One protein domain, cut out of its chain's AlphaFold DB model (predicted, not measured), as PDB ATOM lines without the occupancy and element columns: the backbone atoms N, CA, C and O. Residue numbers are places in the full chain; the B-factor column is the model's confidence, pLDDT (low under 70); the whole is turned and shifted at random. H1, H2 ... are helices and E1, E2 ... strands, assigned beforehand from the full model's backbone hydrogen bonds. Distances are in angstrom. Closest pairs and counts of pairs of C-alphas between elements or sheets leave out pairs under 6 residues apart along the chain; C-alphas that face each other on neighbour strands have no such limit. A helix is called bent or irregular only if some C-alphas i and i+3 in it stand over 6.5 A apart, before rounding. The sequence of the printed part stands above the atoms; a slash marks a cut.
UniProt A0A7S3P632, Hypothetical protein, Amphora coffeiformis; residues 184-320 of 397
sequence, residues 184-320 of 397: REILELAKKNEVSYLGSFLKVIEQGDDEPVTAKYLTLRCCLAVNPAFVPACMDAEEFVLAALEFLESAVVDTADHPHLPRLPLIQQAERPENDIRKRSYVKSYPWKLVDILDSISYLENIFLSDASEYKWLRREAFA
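AT A GLANCE: This is residues 184 to 320 of the 397 residues of the protein "Hypothetical protein" of Amphora coffeiformis (UniProt A0A7S3P632). Four crossed helices make a compact body: H2 packs between H3 and H5, and H4 packs on H3 with residues 237 to 242 alone. A small two-stranded hairpin, E1 and E2, covers the end of the body where H2 and H4 finish, while H1 lies at the opposite end, across the end of H3; a tail ends in H6, which touches no helix. The printed part has 137 residues, with six named helices and two antiparallel strands in the order H1, H2, H3, H4, E1, E2, H5, H6, and is mostly helix. It is compact and rounded, with a radius of gyration of the C-alphas of 14.1 A and spans of 35 by 32 by 31 A.

HOW THE PARTS SIT: Begin at H1, residues 184 to 191: it touches H3, residues 215 to 225, where the closest C-alphas, those of Ala 190 and Ala 225, are 5.3 A apart, and their lines are only just about perpendicular, at 73 degrees. H3 is the hub, touching three helices. It touches H2, residues 197 to 207, at a steep tilt of 48 degrees, opposite ways, closest at C-alphas 197 and 225, 5.3 A. It touches H4, residues 237 to 249, at a steep tilt of 65 degrees, opposite ways, closest at C-alphas 223 and 237, 5.6 A. Look next at the hairpin of E1, residues 267 to 269, and E2, residues 281 to 284: N 268 and O 283 are within hydrogen-bond range at 2.9 A. Residues 213 to 214 also pair antiparallel with residues 281 to 282 of E2. H5, residues 290 to 306, touches H2, closest at C-alphas 199 and 297, 6.4 A, opposite ways at 34 degrees, a shallow tilt only just short of steep. H6, residues 316 to 319, is apart from H5. Every O i to N i+4 pair is within hydrogen-bond range in H1, H2 and H4, against 5 of 7 in H3 and 10 of 13 in H5; H6 is too short for such a pair.

IN THESE COORDINATES: Find C-alpha 184 at (203.382, 156.547, 98.246), where H1 begins. H2 is 15.8 A long. H3, 15.2 A, is irregular, with C-alphas 221 and 224 7.1 A apart. H4 runs 18.5 A to C-alpha 249 at (185.233, 141.248, 81.293). H5, 22.5 A, is irregular, with C-alphas 292 and 295 7.8 A apart, and has a kink of 45 degrees near residue 297. H6 ends at C-alpha 319, (175.274, 147.644, 91.456).

THE WHOLE: The C-alphas of Arg 184 and Ala 256, the two farthest apart, are 40.0 A apart. The printed part has no cut. The links H3 to H4, H4 to E1 and E1 to E2 are long. The mean pLDDT of the printed part is 79.9, and residues 251 to 259 and 306 to 320 are under 70.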
ATOM      1  N   ARG A 184     202.971 155.165  98.514       89.69
ATOM      2  CA  ARG A 184     203.382 156.547  98.246       89.69
ATOM      3  C   ARG A 184     203.938 156.710  96.833       89.69
ATOM      4  O   ARG A 184     203.608 157.694  96.173       89.69
ATOM      5  N   GLU A 185     204.751 155.764  96.376       91.31
ATOM      6  CA  GLU A 185     205.312 155.783  95.025       91.31
ATOM      7  C   GLU A 185     204.208 155.589  93.985       91.31
ATOM      8  O   GLU A 185     204.123 156.375  93.039       91.31
ATOM      9  N   ILE A 186     203.303 154.629  94.211       89.62
ATOM     10  CA  ILE A 186     202.153 154.386  93.329       89.62
ATOM     11  C   ILE A 186     201.354 155.679  93.136       89.62
ATOM     12  O   ILE A 186     201.079 156.086  92.005       89.62
ATOM     13  N   LEU A 187     201.032 156.369  94.233       88.31
ATOM     14  CA  LEU A 187     200.285 157.624  94.205       88.31
ATOM     15  C   LEU A 187     201.028 158.753  93.479       88.31
ATOM     16  O   LEU A 187     200.401 159.555  92.780       88.31
ATOM     17  N   GLU A 188     202.344 158.869  93.663       89.12
ATOM     18  CA  GLU A 188     203.151 159.892  92.991       89.12
ATOM     19  C   GLU A 188     203.211 159.658  91.477       89.12
ATOM     20  O   GLU A 188     203.008 160.603  90.705       89.12
ATOM     21  N   LEU A 189     203.407 158.411  91.048       89.62
ATOM     22  CA  LEU A 189     203.405 158.036  89.635       89.62
ATOM     23  C   LEU A 189     202.002 158.196  89.018       89.62
ATOM     24  O   LEU A 189     201.863 158.733  87.914       89.62
ATOM     25  N   ALA A 190     200.945 157.811  89.740       88.12
ATOM     26  CA  ALA A 190     199.563 157.947  89.279       88.12
ATOM     27  C   ALA A 190     199.188 159.417  89.045       88.12
ATOM     28  O   ALA A 190     198.632 159.748  87.996       88.12
ATOM     29  N   LYS A 191     199.561 160.330  89.957       87.00
ATOM     30  CA  LYS A 191     199.342 161.784  89.800       87.00
ATOM     31  C   LYS A 191     200.018 162.357  88.554       87.00
ATOM     32  O   LYS A 191     199.456 163.250  87.922       87.00
ATOM     33  N   LYS A 192     201.192 161.834  88.192       87.25
ATOM     34  CA  LYS A 192     201.931 162.213  86.977       87.25
ATOM     35  C   LYS A 192     201.403 161.538  85.708       87.25
ATOM     36  O   LYS A 192     201.882 161.852  84.626       87.25
ATOM     37  N   ASN A 193     200.398 160.661  85.821       84.31
ATOM     38  CA  ASN A 193     199.898 159.829  84.722       84.31
ATOM     39  C   ASN A 193     200.988 158.911  84.127       84.31
ATOM     40  O   ASN A 193     200.984 158.603  82.937       84.31
ATOM     41  N   GLU A 194     201.922 158.467  84.967       89.44
ATOM     42  CA  GLU A 194     203.023 157.576  84.583       89.44
ATOM     43  C   GLU A 194     202.691 156.098  84.839       89.44
ATOM     44  O   GLU A 194     203.522 155.234  84.570       89.44
ATOM     45  N   VAL A 195     201.482 155.796  85.332       89.88
ATOM     46  CA  VAL A 195     201.013 154.442  85.666       89.88
ATOM     47  C   VAL A 195     199.873 154.013  84.749       89.88
ATOM     48  O   VAL A 195     198.932 154.773  84.514       89.88
ATOM     49  N   SER A 196     199.949 152.776  84.259       90.31
ATOM     50  CA  SER A 196     198.851 152.090  83.587       90.31
ATOM     51  C   SER A 196     197.955 151.460  84.646       90.31
ATOM     52  O   SER A 196     198.361 150.518  85.329       90.31
ATOM     53  N   TYR A 197     196.737 151.975  84.798       89.12
ATOM     54  CA  TYR A 197     195.781 151.435  85.761       89.12
ATOM     55  C   TYR A 197     195.255 150.069  85.295       89.12
ATOM     56  O   TYR A 197     195.287 149.127  86.083       89.12
ATOM     57  N   LEU A 198     194.899 149.901  84.010       91.31
ATOM     58  CA  LEU A 198     194.475 148.594  83.483       91.31
ATOM     59  C   LEU A 198     195.622 147.583  83.523       91.31
ATOM     60  O   LEU A 198     195.417 146.437  83.913       91.31
ATOM     61  N   GLY A 199     196.837 148.007  83.170       92.06
ATOM     62  CA  GLY A 199     198.020 147.154  83.233       92.06
ATOM     63  C   GLY A 199     198.298 146.678  84.656       92.06
ATOM     64  O   GLY A 199     198.586 145.504  84.857       92.06
ATOM     65  N   SER A 200     198.128 147.556  85.647       91.69
ATOM     66  CA  SER A 200     198.264 147.209  87.068       91.69
ATOM     67  C   SER A 200     197.218 146.187  87.516       91.69
ATOM     68  O   SER A 200     197.564 145.232  88.204       91.69
ATOM     69  N   PHE A 201     195.960 146.316  87.077       90.62
ATOM     70  CA  PHE A 201     194.917 145.327  87.385       90.62
ATOM     71  C   PHE A 201     195.266 143.954  86.803       90.62
ATOM     72  O   PHE A 201     195.211 142.934  87.487       90.62
ATOM     73  N   LEU A 202     195.667 143.943  85.531       92.31
ATOM     74  CA  LEU A 202     196.024 142.727  84.812       92.31
ATOM     75  C   LEU A 202     197.300 142.089  85.365       92.31
ATOM     76  O   LEU A 202     197.421 140.872  85.306       92.31
ATOM     77  N   LYS A 203     198.222 142.865  85.945       92.19
ATOM     78  CA  LYS A 203     199.420 142.326  86.601       92.19
ATOM     79  C   LYS A 203     199.076 141.481  87.819       92.19
ATOM     80  O   LYS A 203     199.606 140.383  87.952       92.19
ATOM     81  N   VAL A 204     198.155 141.963  88.650       90.94
ATOM     82  CA  VAL A 204     197.689 141.225  89.833       90.94
ATOM     83  C   VAL A 204     197.016 139.912  89.419       90.94
ATOM     84  O   VAL A 204     197.263 138.875  90.022       90.94
ATOM     85  N   ILE A 205     196.216 139.932  88.350       91.38
ATOM     86  CA  ILE A 205     195.597 138.718  87.787       91.38
ATOM     87  C   ILE A 205     196.649 137.820  87.120       91.38
ATOM     88  O   ILE A 205     196.518 136.598  87.116       91.38
ATOM     89  N   GLU A 206     197.707 138.401  86.551       91.06
ATOM     90  CA  GLU A 206     198.801 137.646  85.951       91.06
ATOM     91  C   GLU A 206     199.559 136.807  86.973       91.06
ATOM     92  O   GLU A 206     199.810 135.639  86.680       91.06
ATOM     93  N   GLN A 207     199.870 137.409  88.123       87.50
ATOM     94  CA  GLN A 207     200.592 136.811  89.250       87.50
ATOM     95  C   GLN A 207     199.790 135.741  89.993       87.50
ATOM     96  O   GLN A 207     200.383 134.933  90.693       87.50
ATOM     97  N   GLY A 208     198.463 135.730  89.845       78.19
ATOM     98  CA  GLY A 208     197.602 134.748  90.496       78.19
ATOM     99  C   GLY A 208     197.751 133.315  89.979       78.19
ATOM    100  O   GLY A 208     197.051 132.467  90.496       78.19
ATOM    101  N   ASP A 209     198.591 133.032  88.970       74.50
ATOM    102  CA  ASP A 209     198.894 131.674  88.466       74.50
ATOM    103  C   ASP A 209     197.668 130.728  88.366       74.50
ATOM    104  O   ASP A 209     197.716 129.564  88.748       74.50
ATOM    105  N   ASP A 210     196.570 131.253  87.805       74.00
ATOM    106  CA  ASP A 210     195.253 130.610  87.613       74.00
ATOM    107  C   ASP A 210     194.336 130.532  88.854       74.00
ATOM    108  O   ASP A 210     193.177 130.117  88.742       74.00
ATOM    109  N   GLU A 211     194.776 131.028  90.009       87.88
ATOM    110  CA  GLU A 211     193.929 131.251  91.180       87.88
ATOM    111  C   GLU A 211     192.983 132.454  90.981       87.88
ATOM    112  O   GLU A 211     193.395 133.524  90.510       87.88
ATOM    113  N   PRO A 212     191.694 132.322  91.351       91.88
ATOM    114  CA  PRO A 212     190.741 133.418  91.251       91.88
ATOM    115  C   PRO A 212     191.102 134.610  92.143       91.88
ATOM    116  O   PRO A 212     191.181 134.500  93.365       91.88
ATOM    117  N   VAL A 213     191.201 135.797  91.545       92.38
ATOM    118  CA  VAL A 213     191.466 137.042  92.277       92.38
ATOM    119  C   VAL A 213     190.164 137.795  92.530       92.38
ATOM    120  O   VAL A 213     189.441 138.154  91.600       92.38
ATOM    121  N   THR A 214     189.858 138.082  93.795       92.25
ATOM    122  CA  THR A 214     188.616 138.789  94.159       92.25
ATOM    123  C   THR A 214     188.623 140.260  93.721       92.25
ATOM    124  O   THR A 214     189.635 140.959  93.827       92.25
ATOM    125  N   ALA A 215     187.456 140.780  93.326       91.62
ATOM    126  CA  ALA A 215     187.248 142.202  93.031       91.62
ATOM    127  C   ALA A 215     187.679 143.102  94.200       91.62
ATOM    128  O   ALA A 215     188.263 144.169  94.002       91.62
ATOM    129  N   LYS A 216     187.420 142.650  95.433       91.69
ATOM    130  CA  LYS A 216     187.818 143.339  96.665       91.69
ATOM    131  C   LYS A 216     189.337 143.497  96.759       91.69
ATOM    132  O   LYS A 216     189.806 144.579  97.104       91.69
ATOM    133  N   TYR A 217     190.096 142.449  96.439       90.69
ATOM    134  CA  TYR A 217     191.556 142.498  96.456       90.69
ATOM    135  C   TYR A 217     192.106 143.437  95.375       90.69
ATOM    136  O   TYR A 217     192.934 144.296  95.676       90.69
ATOM    137  N   LEU A 218     191.575 143.351  94.151       90.62
ATOM    138  CA  LEU A 218     191.944 144.247  93.047       90.62
ATOM    139  C   LEU A 218     191.664 145.715  93.385       90.62
ATOM    140  O   LEU A 218     192.501 146.585  93.161       90.62
ATOM    141  N   THR A 219     190.509 145.986  93.991       90.19
ATOM    142  CA  THR A 219     190.138 147.332  94.437       90.19
ATOM    143  C   THR A 219     191.130 147.855  95.473       90.19
ATOM    144  O   THR A 219     191.644 148.962  95.318       90.19
ATOM    145  N   LEU A 220     191.450 147.057  96.498       87.69
ATOM    146  CA  LEU A 220     192.385 147.454  97.552       87.69
ATOM    147  C   LEU A 220     193.775 147.775  96.989       87.69
ATOM    148  O   LEU A 220     194.365 148.786  97.355       87.69
ATOM    149  N   ARG A 221     194.279 146.929  96.087       83.50
ATOM    150  CA  ARG A 221     195.633 147.056  95.536       83.50
ATOM    151  C   ARG A 221     195.760 148.161  94.499       83.50
ATOM    152  O   ARG A 221     196.793 148.817  94.426       83.50
ATOM    153  N   CYS A 222     194.734 148.368  93.683       87.69
ATOM    154  CA  CYS A 222     194.909 149.131  92.457       87.69
ATOM    155  C   CYS A 222     194.161 150.468  92.424       87.69
ATOM    156  O   CYS A 222     194.376 151.246  91.495       87.69
ATOM    157  N   CYS A 223     193.355 150.807  93.440       89.56
ATOM    158  CA  CYS A 223     192.758 152.147  93.549       89.56
ATOM    159  C   CYS A 223     193.812 153.267  93.534       89.56
ATOM    160  O   CYS A 223     193.562 154.338  92.985       89.56
ATOM    161  N   LEU A 224     194.996 153.022  94.103       88.06
ATOM    162  CA  LEU A 224     196.083 154.004  94.155       88.06
ATOM    163  C   LEU A 224     196.699 154.283  92.775       88.06
ATOM    164  O   LEU A 224     197.230 155.369  92.555       88.06
ATOM    165  N   ALA A 225     196.601 153.327  91.845       88.25
ATOM    166  CA  ALA A 225     197.099 153.457  90.476       88.25
ATOM    167  C   ALA A 225     196.206 154.359  89.603       88.25
ATOM    168  O   ALA A 225     196.605 154.769  88.512       88.25
ATOM    169  N   VAL A 226     194.990 154.670  90.066       87.25
ATOM    170  CA  VAL A 226     194.035 155.500  89.332       87.25
ATOM    171  C   VAL A 226     194.394 156.973  89.508       87.25
ATOM    172  O   VAL A 226     194.380 157.514  90.614       87.25
ATOM    173  N   ASN A 227     194.672 157.665  88.400       85.94
ATOM    174  CA  ASN A 227     194.874 159.109  88.445       85.94
ATOM    175  C   ASN A 227     193.547 159.808  88.816       85.94
ATOM    176  O   ASN A 227     192.557 159.656  88.092       85.94
ATOM    177  N   PRO A 228     193.508 160.632  89.881       77.62
ATOM    178  CA  PRO A 228     192.285 161.303  90.319       77.62
ATOM    179  C   PRO A 228     191.686 162.249  89.265       77.62
ATOM    180  O   PRO A 228     190.498 162.545  89.325       77.62
ATOM    181  N   ALA A 229     192.472 162.715  88.288       79.31
ATOM    182  CA  ALA A 229     191.978 163.536  87.184       79.31
ATOM    183  C   ALA A 229     191.071 162.766  86.206       79.31
ATOM    184  O   ALA A 229     190.298 163.393  85.480       79.31
ATOM    185  N   PHE A 230     191.161 161.433  86.176       80.19
ATOM    186  CA  PHE A 230     190.346 160.580  85.307       80.19
ATOM    187  C   PHE A 230     189.057 160.102  85.966       80.19
ATOM    188  O   PHE A 230     188.130 159.712  85.262       80.19
ATOM    189  N   VAL A 231     188.976 160.164  87.297       79.44
ATOM    190  CA  VAL A 231     187.786 159.746  88.035       79.44
ATOM    191  C   VAL A 231     186.680 160.793  87.851       79.44
ATOM    192  O   VAL A 231     186.865 161.964  88.206       79.44
ATOM    193  N   PRO A 232     185.508 160.418  87.306       73.12
ATOM    194  CA  PRO A 232     184.379 161.332  87.207       73.12
ATOM    195  C   PRO A 232     183.953 161.845  88.585       73.12
ATOM    196  O   PRO A 232     183.912 161.099  89.550       73.12
ATOM    197  N   ALA A 233     183.508 163.100  88.679       70.06
ATOM    198  CA  ALA A 233     183.096 163.692  89.961       70.06
ATOM    199  C   ALA A 233     181.898 162.991  90.646       70.06
ATOM    200  O   ALA A 233     181.589 163.287  91.799       70.06
ATOM    201  N   CYS A 234     181.174 162.132  89.925       71.62
ATOM    202  CA  CYS A 234     180.075 161.322  90.451       71.62
ATOM    203  C   CYS A 234     180.505 159.915  90.877       71.62
ATOM    204  O   CYS A 234     179.632 159.127  91.223       71.62
ATOM    205  N   MET A 235     181.798 159.610  90.799       78.44
ATOM    206  CA  MET A 235     182.378 158.296  91.012       78.44
ATOM    207  C   MET A 235     183.531 158.413  92.015       78.44
ATOM    208  O   MET A 235     184.216 159.439  92.046       78.44
ATOM    209  N   ASP A 236     183.745 157.403  92.847       84.50
ATOM    210  CA  ASP A 236     184.995 157.265  93.600       84.50
ATOM    211  C   ASP A 236     186.002 156.346  92.878       84.50
ATOM    212  O   ASP A 236     185.714 155.764  91.833       84.50
ATOM    213  N   ALA A 237     187.235 156.264  93.388       84.88
ATOM    214  CA  ALA A 237     188.272 155.445  92.757       84.88
ATOM    215  C   ALA A 237     187.914 153.947  92.757       84.88
ATOM    216  O   ALA A 237     188.273 153.242  91.819       84.88
ATOM    217  N   GLU A 238     187.168 153.474  93.761       88.75
ATOM    218  CA  GLU A 238     186.696 152.090  93.820       88.75
ATOM    219  C   GLU A 238     185.664 151.824  92.717       88.75
ATOM    220  O   GLU A 238     185.820 150.883  91.942       88.75
ATOM    221  N   GLU A 239     184.643 152.670  92.594       85.75
ATOM    222  CA  GLU A 239     183.634 152.590  91.537       85.75
ATOM    223  C   GLU A 239     184.288 152.644  90.140       85.75
ATOM    224  O   GLU A 239     183.848 151.937  89.231       85.75
ATOM    225  N   PHE A 240     185.373 153.412  89.977       85.81
ATOM    226  CA  PHE A 240     186.152 153.464  88.735       85.81
ATOM    227  C   PHE A 240     186.874 152.146  88.437       85.81
ATOM    228  O   PHE A 240     186.842 151.673  87.300       85.81
ATOM    229  N   VAL A 241     187.492 151.526  89.449       89.56
ATOM    230  CA  VAL A 241     188.123 150.203  89.310       89.56
ATOM    231  C   VAL A 241     187.080 149.150  88.941       89.56
ATOM    232  O   VAL A 241     187.304 148.377  88.015       89.56
ATOM    233  N   LEU A 242     185.914 149.142  89.594       89.38
ATOM    234  CA  LEU A 242     184.838 148.196  89.275       89.38
ATOM    235  C   LEU A 242     184.335 148.368  87.834       89.38
ATOM    236  O   LEU A 242     184.159 147.379  87.128       89.38
ATOM    237  N   ALA A 243     184.163 149.608  87.367       85.62
ATOM    238  CA  ALA A 243     183.796 149.875  85.976       85.62
ATOM    239  C   ALA A 243     184.866 149.382  84.986       85.62
ATOM    240  O   ALA A 243     184.538 148.866  83.918       85.62
ATOM    241  N   ALA A 244     186.145 149.505  85.343       88.81
ATOM    242  CA  ALA A 244     187.238 148.990  84.529       88.81
ATOM    243  C   ALA A 244     187.272 147.453  84.488       88.81
ATOM    244  O   ALA A 244     187.553 146.885  83.435       88.81
ATOM    245  N   LEU A 245     186.950 146.772  85.593       89.81
ATOM    246  CA  LEU A 245     186.835 145.310  85.620       89.81
ATOM    247  C   LEU A 245     185.697 144.823  84.720       89.81
ATOM    248  O   LEU A 245     185.926 143.946  83.892       89.81
ATOM    249  N   GLU A 246     184.519 145.448  84.802       86.31
ATOM    250  CA  GLU A 246     183.405 145.138  83.897       86.31
ATOM    251  C   GLU A 246     183.818 145.349  82.433       86.31
ATOM    252  O   GLU A 246     183.556 144.504  81.583       86.31
ATOM    253  N   PHE A 247     184.523 146.444  82.130       84.81
ATOM    254  CA  PHE A 247     185.013 146.709  80.778       84.81
ATOM    255  C   PHE A 247     185.947 145.602  80.265       84.81
ATOM    256  O   PHE A 247     185.775 145.148  79.134       84.81
ATOM    257  N   LEU A 248     186.891 145.142  81.092       87.44
ATOM    258  CA  LEU A 248     187.833 144.066  80.754       87.44
ATOM    259  C   LEU A 248     187.162 142.686  80.623       87.44
ATOM    260  O   LEU A 248     187.652 141.846  79.861       87.44
ATOM    261  N   GLU A 249     186.082 142.448  81.370       87.06
ATOM    262  CA  GLU A 249     185.233 141.248  81.293       87.06
ATOM    263  C   GLU A 249     184.277 141.291  80.086       87.06
ATOM    264  O   GLU A 249     183.836 140.258  79.578       87.06
ATOM    265  N   SER A 250     183.973 142.486  79.582       79.81
ATOM    266  CA  SER A 250     183.049 142.675  78.471       79.81
ATOM    267  C   SER A 250     183.711 142.433  77.105       79.81
ATOM    268  O   SER A 250     184.847 142.826  76.843       79.81
ATOM    269  N   ALA A 251     182.966 141.831  76.174       65.00
ATOM    270  CA  ALA A 251     183.379 141.658  74.777       65.00
ATOM    271  C   ALA A 251     182.879 142.805  73.870       65.00
ATOM    272  O   ALA A 251     182.573 142.586  72.700       65.00
ATOM    273  N   VAL A 252     182.706 144.010  74.423       58.66
ATOM    274  CA  VAL A 252     181.960 145.108  73.772       58.66
ATOM    275  C   VAL A 252     182.751 145.767  72.638       58.66
ATOM    276  O   VAL A 252     182.153 146.345  71.734       58.66
ATOM    277  N   VAL A 253     184.082 145.660  72.645       61.44
ATOM    278  CA  VAL A 253     184.921 146.220  71.579       61.44
ATOM    279  C   VAL A 253     185.087 145.195  70.461       61.44
ATOM    280  O   VAL A 253     185.686 144.138  70.673       61.44
ATOM    281  N   ASP A 254     184.583 145.519  69.266       60.59
ATOM    282  CA  ASP A 254     184.846 144.716  68.074       60.59
ATOM    283  C   ASP A 254     186.325 144.854  67.690       60.59
ATOM    284  O   ASP A 254     186.805 145.910  67.271       60.59
ATOM    285  N   THR A 255     187.077 143.773  67.874       63.00
ATOM    286  CA  THR A 255     188.504 143.729  67.545       63.00
ATOM    287  C   THR A 255     188.749 143.730  66.036       63.00
ATOM    288  O   THR A 255     189.872 144.012  65.615       63.00
ATOM    289  N   ALA A 256     187.727 143.475  65.207       60.56
ATOM    290  CA  ALA A 256     187.843 143.556  63.753       60.56
ATOM    291  C   ALA A 256     188.138 144.986  63.270       60.56
ATOM    292  O   ALA A 256     188.920 145.162  62.333       60.56
ATOM    293  N   ASP A 257     187.584 145.992  63.949       59.47
ATOM    294  CA  ASP A 257     187.810 147.411  63.647       59.47
ATOM    295  C   ASP A 257     189.100 147.952  64.297       59.47
ATOM    296  O   ASP A 257     189.573 149.047  63.975       59.47
ATOM    297  N   HIS A 258     189.716 147.167  65.186       66.44
ATOM    298  CA  HIS A 258     190.884 147.562  65.964       66.44
ATOM    299  C   HIS A 258     191.924 146.428  66.054       66.44
ATOM    300  O   HIS A 258     192.097 145.818  67.112       66.44
ATOM    301  N   PRO A 259     192.694 146.171  64.978       66.25
ATOM    302  CA  PRO A 259     193.636 145.046  64.904       66.25
ATOM    303  C   PRO A 259     194.814 145.142  65.888       66.25
ATOM    304  O   PRO A 259     195.555 144.178  66.060       66.25
ATOM    305  N   HIS A 260     195.009 146.307  66.510       70.75
ATOM    306  CA  HIS A 260     196.041 146.559  67.516       70.75
ATOM    307  C   HIS A 260     195.576 146.273  68.948       70.75
ATOM    308  O   HIS A 260     196.370 146.415  69.871       70.75
ATOM    309  N   LEU A 261     194.305 145.916  69.157       75.19
ATOM    310  CA  LEU A 261     193.794 145.579  70.482       75.19
ATOM    311  C   LEU A 261     194.021 144.100  70.790       75.19
ATOM    312  O   LEU A 261     193.977 143.259  69.885       75.19
ATOM    313  N   PRO A 262     194.232 143.752  72.072       77.81
ATOM    314  CA  PRO A 262     194.255 142.356  72.444       77.81
ATOM    315  C   PRO A 262     192.846 141.777  72.276       77.81
ATOM    316  O   PRO A 262     191.839 142.493  72.262       77.81
ATOM    317  N   ARG A 263     192.769 140.454  72.162       80.62
ATOM    318  CA  ARG A 263     191.484 139.761  72.123       80.62
ATOM    319  C   ARG A 263     190.708 140.060  73.413       80.62
ATOM    320  O   ARG A 263     191.236 139.898  74.502       80.62
ATOM    321  N   LEU A 264     189.452 140.473  73.294       81.06
ATOM    322  CA  LEU A 264     188.554 140.617  74.441       81.06
ATOM    323  C   LEU A 264     187.606 139.407  74.549       81.06
ATOM    324  O   LEU A 264     187.351 138.742  73.535       81.06
ATOM    325  N   PRO A 265     187.077 139.109  75.751       87.94
ATOM    326  CA  PRO A 265     187.423 139.729  77.039       87.94
ATOM    327  C   PRO A 265     188.813 139.294  77.524       87.94
ATOM    328  O   PRO A 265     189.295 138.243  77.105       87.94
ATOM    329  N   LEU A 266     189.470 140.084  78.382       88.56
ATOM    330  CA  LEU A 266     190.790 139.752  78.963       88.56
ATOM    331  C   LEU A 266     190.677 138.958  80.265       88.56
ATOM    332  O   LEU A 266     191.558 138.164  80.604       88.56
ATOM    333  N   ILE A 267     189.584 139.167  80.986       91.19
ATOM    334  CA  ILE A 267     189.286 138.492  82.243       91.19
ATOM    335  C   ILE A 267     187.899 137.865  82.147       91.19
ATOM    336  O   ILE A 267     187.091 138.252  81.306       91.19
ATOM    337  N   GLN A 268     187.630 136.884  82.993       90.75
ATOM    338  CA  GLN A 268     186.315 136.268  83.121       90.75
ATOM    339  C   GLN A 268     186.045 135.943  84.584       90.75
ATOM    340  O   GLN A 268     186.985 135.698  85.350       90.75
ATOM    341  N   GLN A 269     184.774 135.905  84.969       91.06
ATOM    342  CA  GLN A 269     184.407 135.416  86.286       91.06
ATOM    343  C   GLN A 269     184.799 133.935  86.463       91.06
ATOM    344  O   GLN A 269     184.522 133.096  85.608       91.06
ATOM    345  N   ALA A 270     185.454 133.621  87.584       85.94
ATOM    346  CA  ALA A 270     185.952 132.281  87.899       85.94
ATOM    347  C   ALA A 270     184.858 131.315  88.387       85.94
ATOM    348  O   ALA A 270     184.912 130.115  88.126       85.94
ATOM    349  N   GLU A 271     183.866 131.842  89.106       79.88
ATOM    350  CA  GLU A 271     182.768 131.081  89.708       79.88
ATOM    351  C   GLU A 271     181.430 131.337  88.993       79.88
ATOM    352  O   GLU A 271     181.362 132.054  87.994       79.88
ATOM    353  N   ARG A 272     180.340 130.743  89.510       75.44
ATOM    354  CA  ARG A 272     178.970 130.981  89.024       75.44
ATOM    355  C   ARG A 272     178.698 132.482  88.873       75.44
ATOM    356  O   ARG A 272     179.133 133.239  89.735       75.44
ATOM    357  N   PRO A 273     177.927 132.898  87.852       72.94
ATOM    358  CA  PRO A 273     177.664 134.306  87.582       72.94
ATOM    359  C   PRO A 273     177.125 135.006  88.835       72.94
ATOM    360  O   PRO A 273     176.016 134.715  89.289       72.94
ATOM    361  N   GLU A 274     177.935 135.900  89.403       76.62
ATOM    362  CA  GLU A 274     177.599 136.673  90.597       76.62
ATOM    363  C   GLU A 274     177.179 138.050  90.108       76.62
ATOM    364  O   GLU A 274     177.935 138.769  89.450       76.62
ATOM    365  N   ASN A 275     175.941 138.429  90.408       74.19
ATOM    366  CA  ASN A 275     175.415 139.703  89.927       74.19
ATOM    367  C   ASN A 275     176.142 140.891  90.574       74.19
ATOM    368  O   ASN A 275     176.268 141.945  89.956       74.19
ATOM    369  N   ASP A 276     176.634 140.718  91.803       81.75
ATOM    370  CA  ASP A 276     177.382 141.740  92.525       81.75
ATOM    371  C   ASP A 276     178.862 141.727  92.119       81.75
ATOM    372  O   ASP A 276     179.646 140.889  92.569       81.75
ATOM    373  N   ILE A 277     179.255 142.709  91.306       83.19
ATOM    374  CA  ILE A 277     180.631 142.876  90.822       83.19
ATOM    375  C   ILE A 277     181.669 142.968  91.950       83.19
ATOM    376  O   ILE A 277     182.814 142.561  91.761       83.19
ATOM    377  N   ARG A 278     181.285 143.435  93.148       87.38
ATOM    378  CA  ARG A 278     182.191 143.542  94.309       87.38
ATOM    379  C   ARG A 278     182.544 142.183  94.912       87.38
ATOM    380  O   ARG A 278     183.525 142.084  95.649       87.38
ATOM    381  N   LYS A 279     181.738 141.160  94.632       87.25
ATOM    382  CA  LYS A 279     181.911 139.791  95.131       87.25
ATOM    383  C   LYS A 279     182.464 138.838  94.077       87.25
ATOM    384  O   LYS A 279     182.768 137.701  94.415       87.25
ATOM    385  N   ARG A 280     182.599 139.286  92.826       90.00
ATOM    386  CA  ARG A 280     183.168 138.472  91.751       90.00
ATOM    387  C   ARG A 280     184.639 138.163  92.024       90.00
ATOM    388  O   ARG A 280     185.381 138.993  92.555       90.00
ATOM    389  N   SER A 281     185.043 136.982  91.582       92.94
ATOM    390  CA  SER A 281     186.439 136.569  91.468       92.94
ATOM    391  C   SER A 281     186.771 136.409  89.994       92.94
ATOM    392  O   SER A 281     185.947 135.890  89.239       92.94
ATOM    393  N   TYR A 282     187.954 136.851  89.586       92.94
ATOM    394  CA  TYR A 282     188.365 136.915  88.189       92.94
ATOM    395  C   TYR A 282     189.563 136.014  87.919       92.94
ATOM    396  O   TYR A 282     190.473 135.910  88.739       92.94
ATOM    397  N   VAL A 283     189.569 135.422  86.731       93.25
ATOM    398  CA  VAL A 283     190.701 134.693  86.150       93.25
ATOM    399  C   VAL A 283     190.959 135.193  84.732       93.25
ATOM    400  O   VAL A 283     190.135 135.903  84.141       93.25
ATOM    401  N   LYS A 284     192.102 134.815  84.158       93.19
ATOM    402  CA  LYS A 284     192.408 135.080  82.748       93.19
ATOM    403  C   LYS A 284     191.391 134.370  81.854       93.19
ATOM    404  O   LYS A 284     191.064 133.205  82.068       93.19
ATOM    405  N   SER A 285     190.918 135.052  80.819       90.25
ATOM    406  CA  SER A 285     190.025 134.453  79.816       90.25
ATOM    407  C   SER A 285     190.760 133.535  78.826       90.25
ATOM    408  O   SER A 285     190.170 132.627  78.244       90.25
ATOM    409  N   TYR A 286     192.053 133.777  78.605       88.06
ATOM    410  CA  TYR A 286     192.947 132.993  77.754       88.06
ATOM    411  C   TYR A 286     194.405 133.224  78.203       88.06
ATOM    412  O   TYR A 286     194.652 134.161  78.961       88.06
ATOM    413  N   PRO A 287     195.392 132.408  77.775       88.56
ATOM    414  CA  PRO A 287     196.758 132.473  78.304       88.56
ATOM    415  C   PRO A 287     197.563 133.633  77.692       88.56
ATOM    416  O   PRO A 287     198.522 133.424  76.949       88.56
ATOM    417  N   TRP A 288     197.149 134.871  77.961       91.44
ATOM    418  CA  TRP A 288     197.931 136.065  77.654       91.44
ATOM    419  C   TRP A 288     198.997 136.315  78.723       91.44
ATOM    420  O   TRP A 288     198.849 135.920  79.880       91.44
ATOM    421  N   LYS A 289     200.061 137.018  78.325       90.69
ATOM    422  CA  LYS A 289     201.034 137.623  79.239       90.69
ATOM    423  C   LYS A 289     200.957 139.131  79.123       90.69
ATOM    424  O   LYS A 289     200.810 139.655  78.019       90.69
ATOM    425  N   LEU A 290     201.085 139.830  80.245       89.50
ATOM    426  CA  LEU A 290     200.970 141.282  80.284       89.50
ATOM    427  C   LEU A 290     202.025 141.938  79.391       89.50
ATOM    428  O   LEU A 290     201.708 142.867  78.658       89.50
ATOM    429  N   VAL A 291     203.249 141.402  79.394       88.56
ATOM    430  CA  VAL A 291     204.363 141.878  78.555       88.56
ATOM    431  C   VAL A 291     204.006 141.871  77.065       88.56
ATOM    432  O   VAL A 291     204.422 142.770  76.341       88.56
ATOM    433  N   ASP A 292     203.198 140.907  76.617       85.38
ATOM    434  CA  ASP A 292     202.826 140.761  75.205       85.38
ATOM    435  C   ASP A 292     201.718 141.741  74.785       85.38
ATOM    436  O   ASP A 292     201.589 142.067  73.605       85.38
ATOM    437  N   ILE A 293     200.902 142.208  75.737       86.56
ATOM    438  CA  ILE A 293     199.732 143.057  75.468       86.56
ATOM    439  C   ILE A 293     199.875 144.486  75.996       86.56
ATOM    440  O   ILE A 293     199.004 145.306  75.714       86.56
ATOM    441  N   LEU A 294     200.950 144.815  76.720       84.38
ATOM    442  CA  LEU A 294     201.116 146.075  77.455       84.38
ATOM    443  C   LEU A 294     200.939 147.324  76.581       84.38
ATOM    444  O   LEU A 294     200.222 148.255  76.956       84.38
ATOM    445  N   ASP A 295     201.531 147.325  75.387       80.31
ATOM    446  CA  ASP A 295     201.382 148.432  74.436       80.31
ATOM    447  C   ASP A 295     199.917 148.607  74.023       80.31
ATOM    448  O   ASP A 295     199.405 149.724  73.954       80.31
ATOM    449  N   SER A 296     199.210 147.491  73.842       82.62
ATOM    450  CA  SER A 296     197.794 147.451  73.468       82.62
ATOM    451  C   SER A 296     196.876 147.861  74.630       82.62
ATOM    452  O   SER A 296     195.819 148.453  74.408       82.62
ATOM    453  N   ILE A 297     197.294 147.622  75.881       86.69
ATOM    454  CA  ILE A 297     196.577 148.078  77.081       86.69
ATOM    455  C   ILE A 297     196.494 149.601  77.122       86.69
ATOM    456  O   ILE A 297     195.441 150.135  77.453       86.69
ATOM    457  N   SER A 298     197.542 150.315  76.715       81.50
ATOM    458  CA  SER A 298     197.501 151.785  76.668       81.50
ATOM    459  C   SER A 298     196.422 152.306  75.706       81.50
ATOM    460  O   SER A 298     195.776 153.319  75.980       81.50
ATOM    461  N   TYR A 299     196.169 151.593  74.604       78.94
ATOM    462  CA  TYR A 299     195.060 151.903  73.698       78.94
ATOM    463  C   TYR A 299     193.701 151.581  74.327       78.94
ATOM    464  O   TYR A 299     192.794 152.410  74.249       78.94
ATOM    465  N   LEU A 300     193.567 150.435  75.004       80.88
ATOM    466  CA  LEU A 300     192.353 150.098  75.758       80.88
ATOM    467  C   LEU A 300     192.050 151.120  76.854       80.88
ATOM    468  O   LEU A 300     190.895 151.494  77.025       80.88
ATOM    469  N   GLU A 301     193.067 151.625  77.551       85.56
ATOM    470  CA  GLU A 301     192.899 152.683  78.544       85.56
ATOM    471  C   GLU A 301     192.344 153.956  77.914       85.56
ATOM    472  O   GLU A 301     191.451 154.584  78.474       85.56
ATOM    473  N   ASN A 302     192.846 154.339  76.740       78.94
ATOM    474  CA  ASN A 302     192.341 155.506  76.028       78.94
ATOM    475  C   ASN A 302     190.894 155.300  75.566       78.94
ATOM    476  O   ASN A 302     190.098 156.231  75.666       78.94
ATOM    477  N   ILE A 303     190.516 154.098  75.126       75.69
ATOM    478  CA  ILE A 303     189.119 153.748  74.815       75.69
ATOM    479  C   ILE A 303     188.263 153.858  76.090       75.69
ATOM    480  O   ILE A 303     187.268 154.593  76.124       75.69
ATOM    481  N   PHE A 304     188.726 153.259  77.190       79.12
ATOM    482  CA  PHE A 304     188.091 153.335  78.506       79.12
ATOM    483  C   PHE A 304     188.074 154.746  79.113       79.12
ATOM    484  O   PHE A 304     187.260 155.030  79.986       79.12
ATOM    485  N   LEU A 305     188.840 155.712  78.609       77.38
ATOM    486  CA  LEU A 305     188.751 157.116  79.041       77.38
ATOM    487  C   LEU A 305     187.956 158.008  78.073       77.38
ATOM    488  O   LEU A 305     187.246 158.902  78.522       77.38
ATOM    489  N   SER A 306     187.992 157.731  76.768       66.00
ATOM    490  CA  SER A 306     187.376 158.565  75.718       66.00
ATOM    491  C   SER A 306     185.886 158.314  75.487       66.00
ATOM    492  O   SER A 306     185.124 159.266  75.338       66.00
ATOM    493  N   ASP A 307     185.463 157.052  75.481       55.28
ATOM    494  CA  ASP A 307     184.066 156.672  75.274       55.28
ATOM    495  C   ASP A 307     183.121 157.265  76.357       55.28
ATOM    496  O   ASP A 307     183.377 157.185  77.553       55.28
ATOM    497  N   ALA A 308     182.041 157.931  75.963       49.66
ATOM    498  CA  ALA A 308     181.038 158.465  76.891       49.66
ATOM    499  C   ALA A 308     179.803 157.552  76.993       49.66
ATOM    500  O   ALA A 308     178.796 157.970  77.569       49.66
ATOM    501  N   SER A 309     179.859 156.345  76.424       45.28
ATOM    502  CA  SER A 309     178.761 155.380  76.369       45.28
ATOM    503  C   SER A 309     178.397 154.795  77.737       45.28
ATOM    504  O   SER A 309     179.209 154.738  78.665       45.28
ATOM    505  N   GLU A 310     177.142 154.345  77.852       43.06
ATOM    506  CA  GLU A 310     176.499 153.784  79.054       43.06
ATOM    507  C   GLU A 310     177.252 152.607  79.717       43.06
ATOM    508  O   GLU A 310     176.888 152.221  80.820       43.06
ATOM    509  N   TYR A 311     178.327 152.070  79.127       41.94
ATOM    510  CA  TYR A 311     179.154 151.011  79.728       41.94
ATOM    511  C   TYR A 311     180.163 151.529  80.767       41.94
ATOM    512  O   TYR A 311     180.460 150.831  81.732       41.94
ATOM    513  N   LYS A 312     180.643 152.778  80.642       44.28
ATOM    514  CA  LYS A 312     181.382 153.459  81.735       44.28
ATOM    515  C   LYS A 312     180.456 153.974  82.817       44.28
ATOM    516  O   LYS A 312     180.834 154.131  83.974       44.28
ATOM    517  N   TRP A 313     179.227 154.253  82.407       47.66
ATOM    518  CA  TRP A 313     178.138 154.645  83.272       47.66
ATOM    519  C   TRP A 313     177.300 153.416  83.566       47.66
ATOM    520  O   TRP A 313     176.100 153.422  83.288       47.66
ATOM    521  N   LEU A 314     177.903 152.379  84.166       40.69
ATOM    522  CA  LEU A 314     177.103 151.481  84.989       40.69
ATOM    523  C   LEU A 314     176.326 152.405  85.918       40.69
ATOM    524  O   LEU A 314     176.890 153.030  86.824       40.69
ATOM    525  N   ARG A 315     175.042 152.619  85.612       43.06
ATOM    526  CA  ARG A 315     174.216 153.456  86.461       43.06
ATOM    527  C   ARG A 315     174.305 152.811  87.828       43.06
ATOM    528  O   ARG A 315     174.374 151.591  87.926       43.06
ATOM    529  N   ARG A 316     174.326 153.604  88.892       43.62
ATOM    530  CA  ARG A 316     174.464 153.085  90.263       43.62
ATOM    531  C   ARG A 316     173.451 151.972  90.599       43.62
ATOM    532  O   ARG A 316     173.682 151.159  91.484       43.62
ATOM    533  N   GLU A 317     172.369 151.918  89.829       46.34
ATOM    534  CA  GLU A 317     171.344 150.874  89.772       46.34
ATOM    535  C   GLU A 317     171.845 149.483  89.337       46.34
ATOM    536  O   GLU A 317     171.310 148.487  89.807       46.34
ATOM    537  N   ALA A 318     172.872 149.389  88.490       45.03
ATOM    538  CA  ALA A 318     173.489 148.130  88.066       45.03
ATOM    539  C   ALA A 318     174.259 147.431  89.201       45.03
ATOM    540  O   ALA A 318     174.454 146.222  89.158       45.03
ATOM    541  N   PHE A 319     174.646 148.177  90.241       48.44
ATOM    542  CA  PHE A 319     175.274 147.644  91.456       48.44
ATOM    543  C   PHE A 319     174.250 147.285  92.543       48.44
ATOM    544  O   PHE A 319     174.625 146.863  93.637       48.44
ATOM    545  N   ALA A 320     172.955 147.486  92.279       45.03
ATOM    546  CA  ALA A 320     171.890 147.210  93.226       45.03
ATOM    547  C   ALA A 320     171.122 145.932  92.845       45.03
ATOM    548  O   ALA A 320     170.912 145.659  91.663       45.03
TER     549      ALA A 320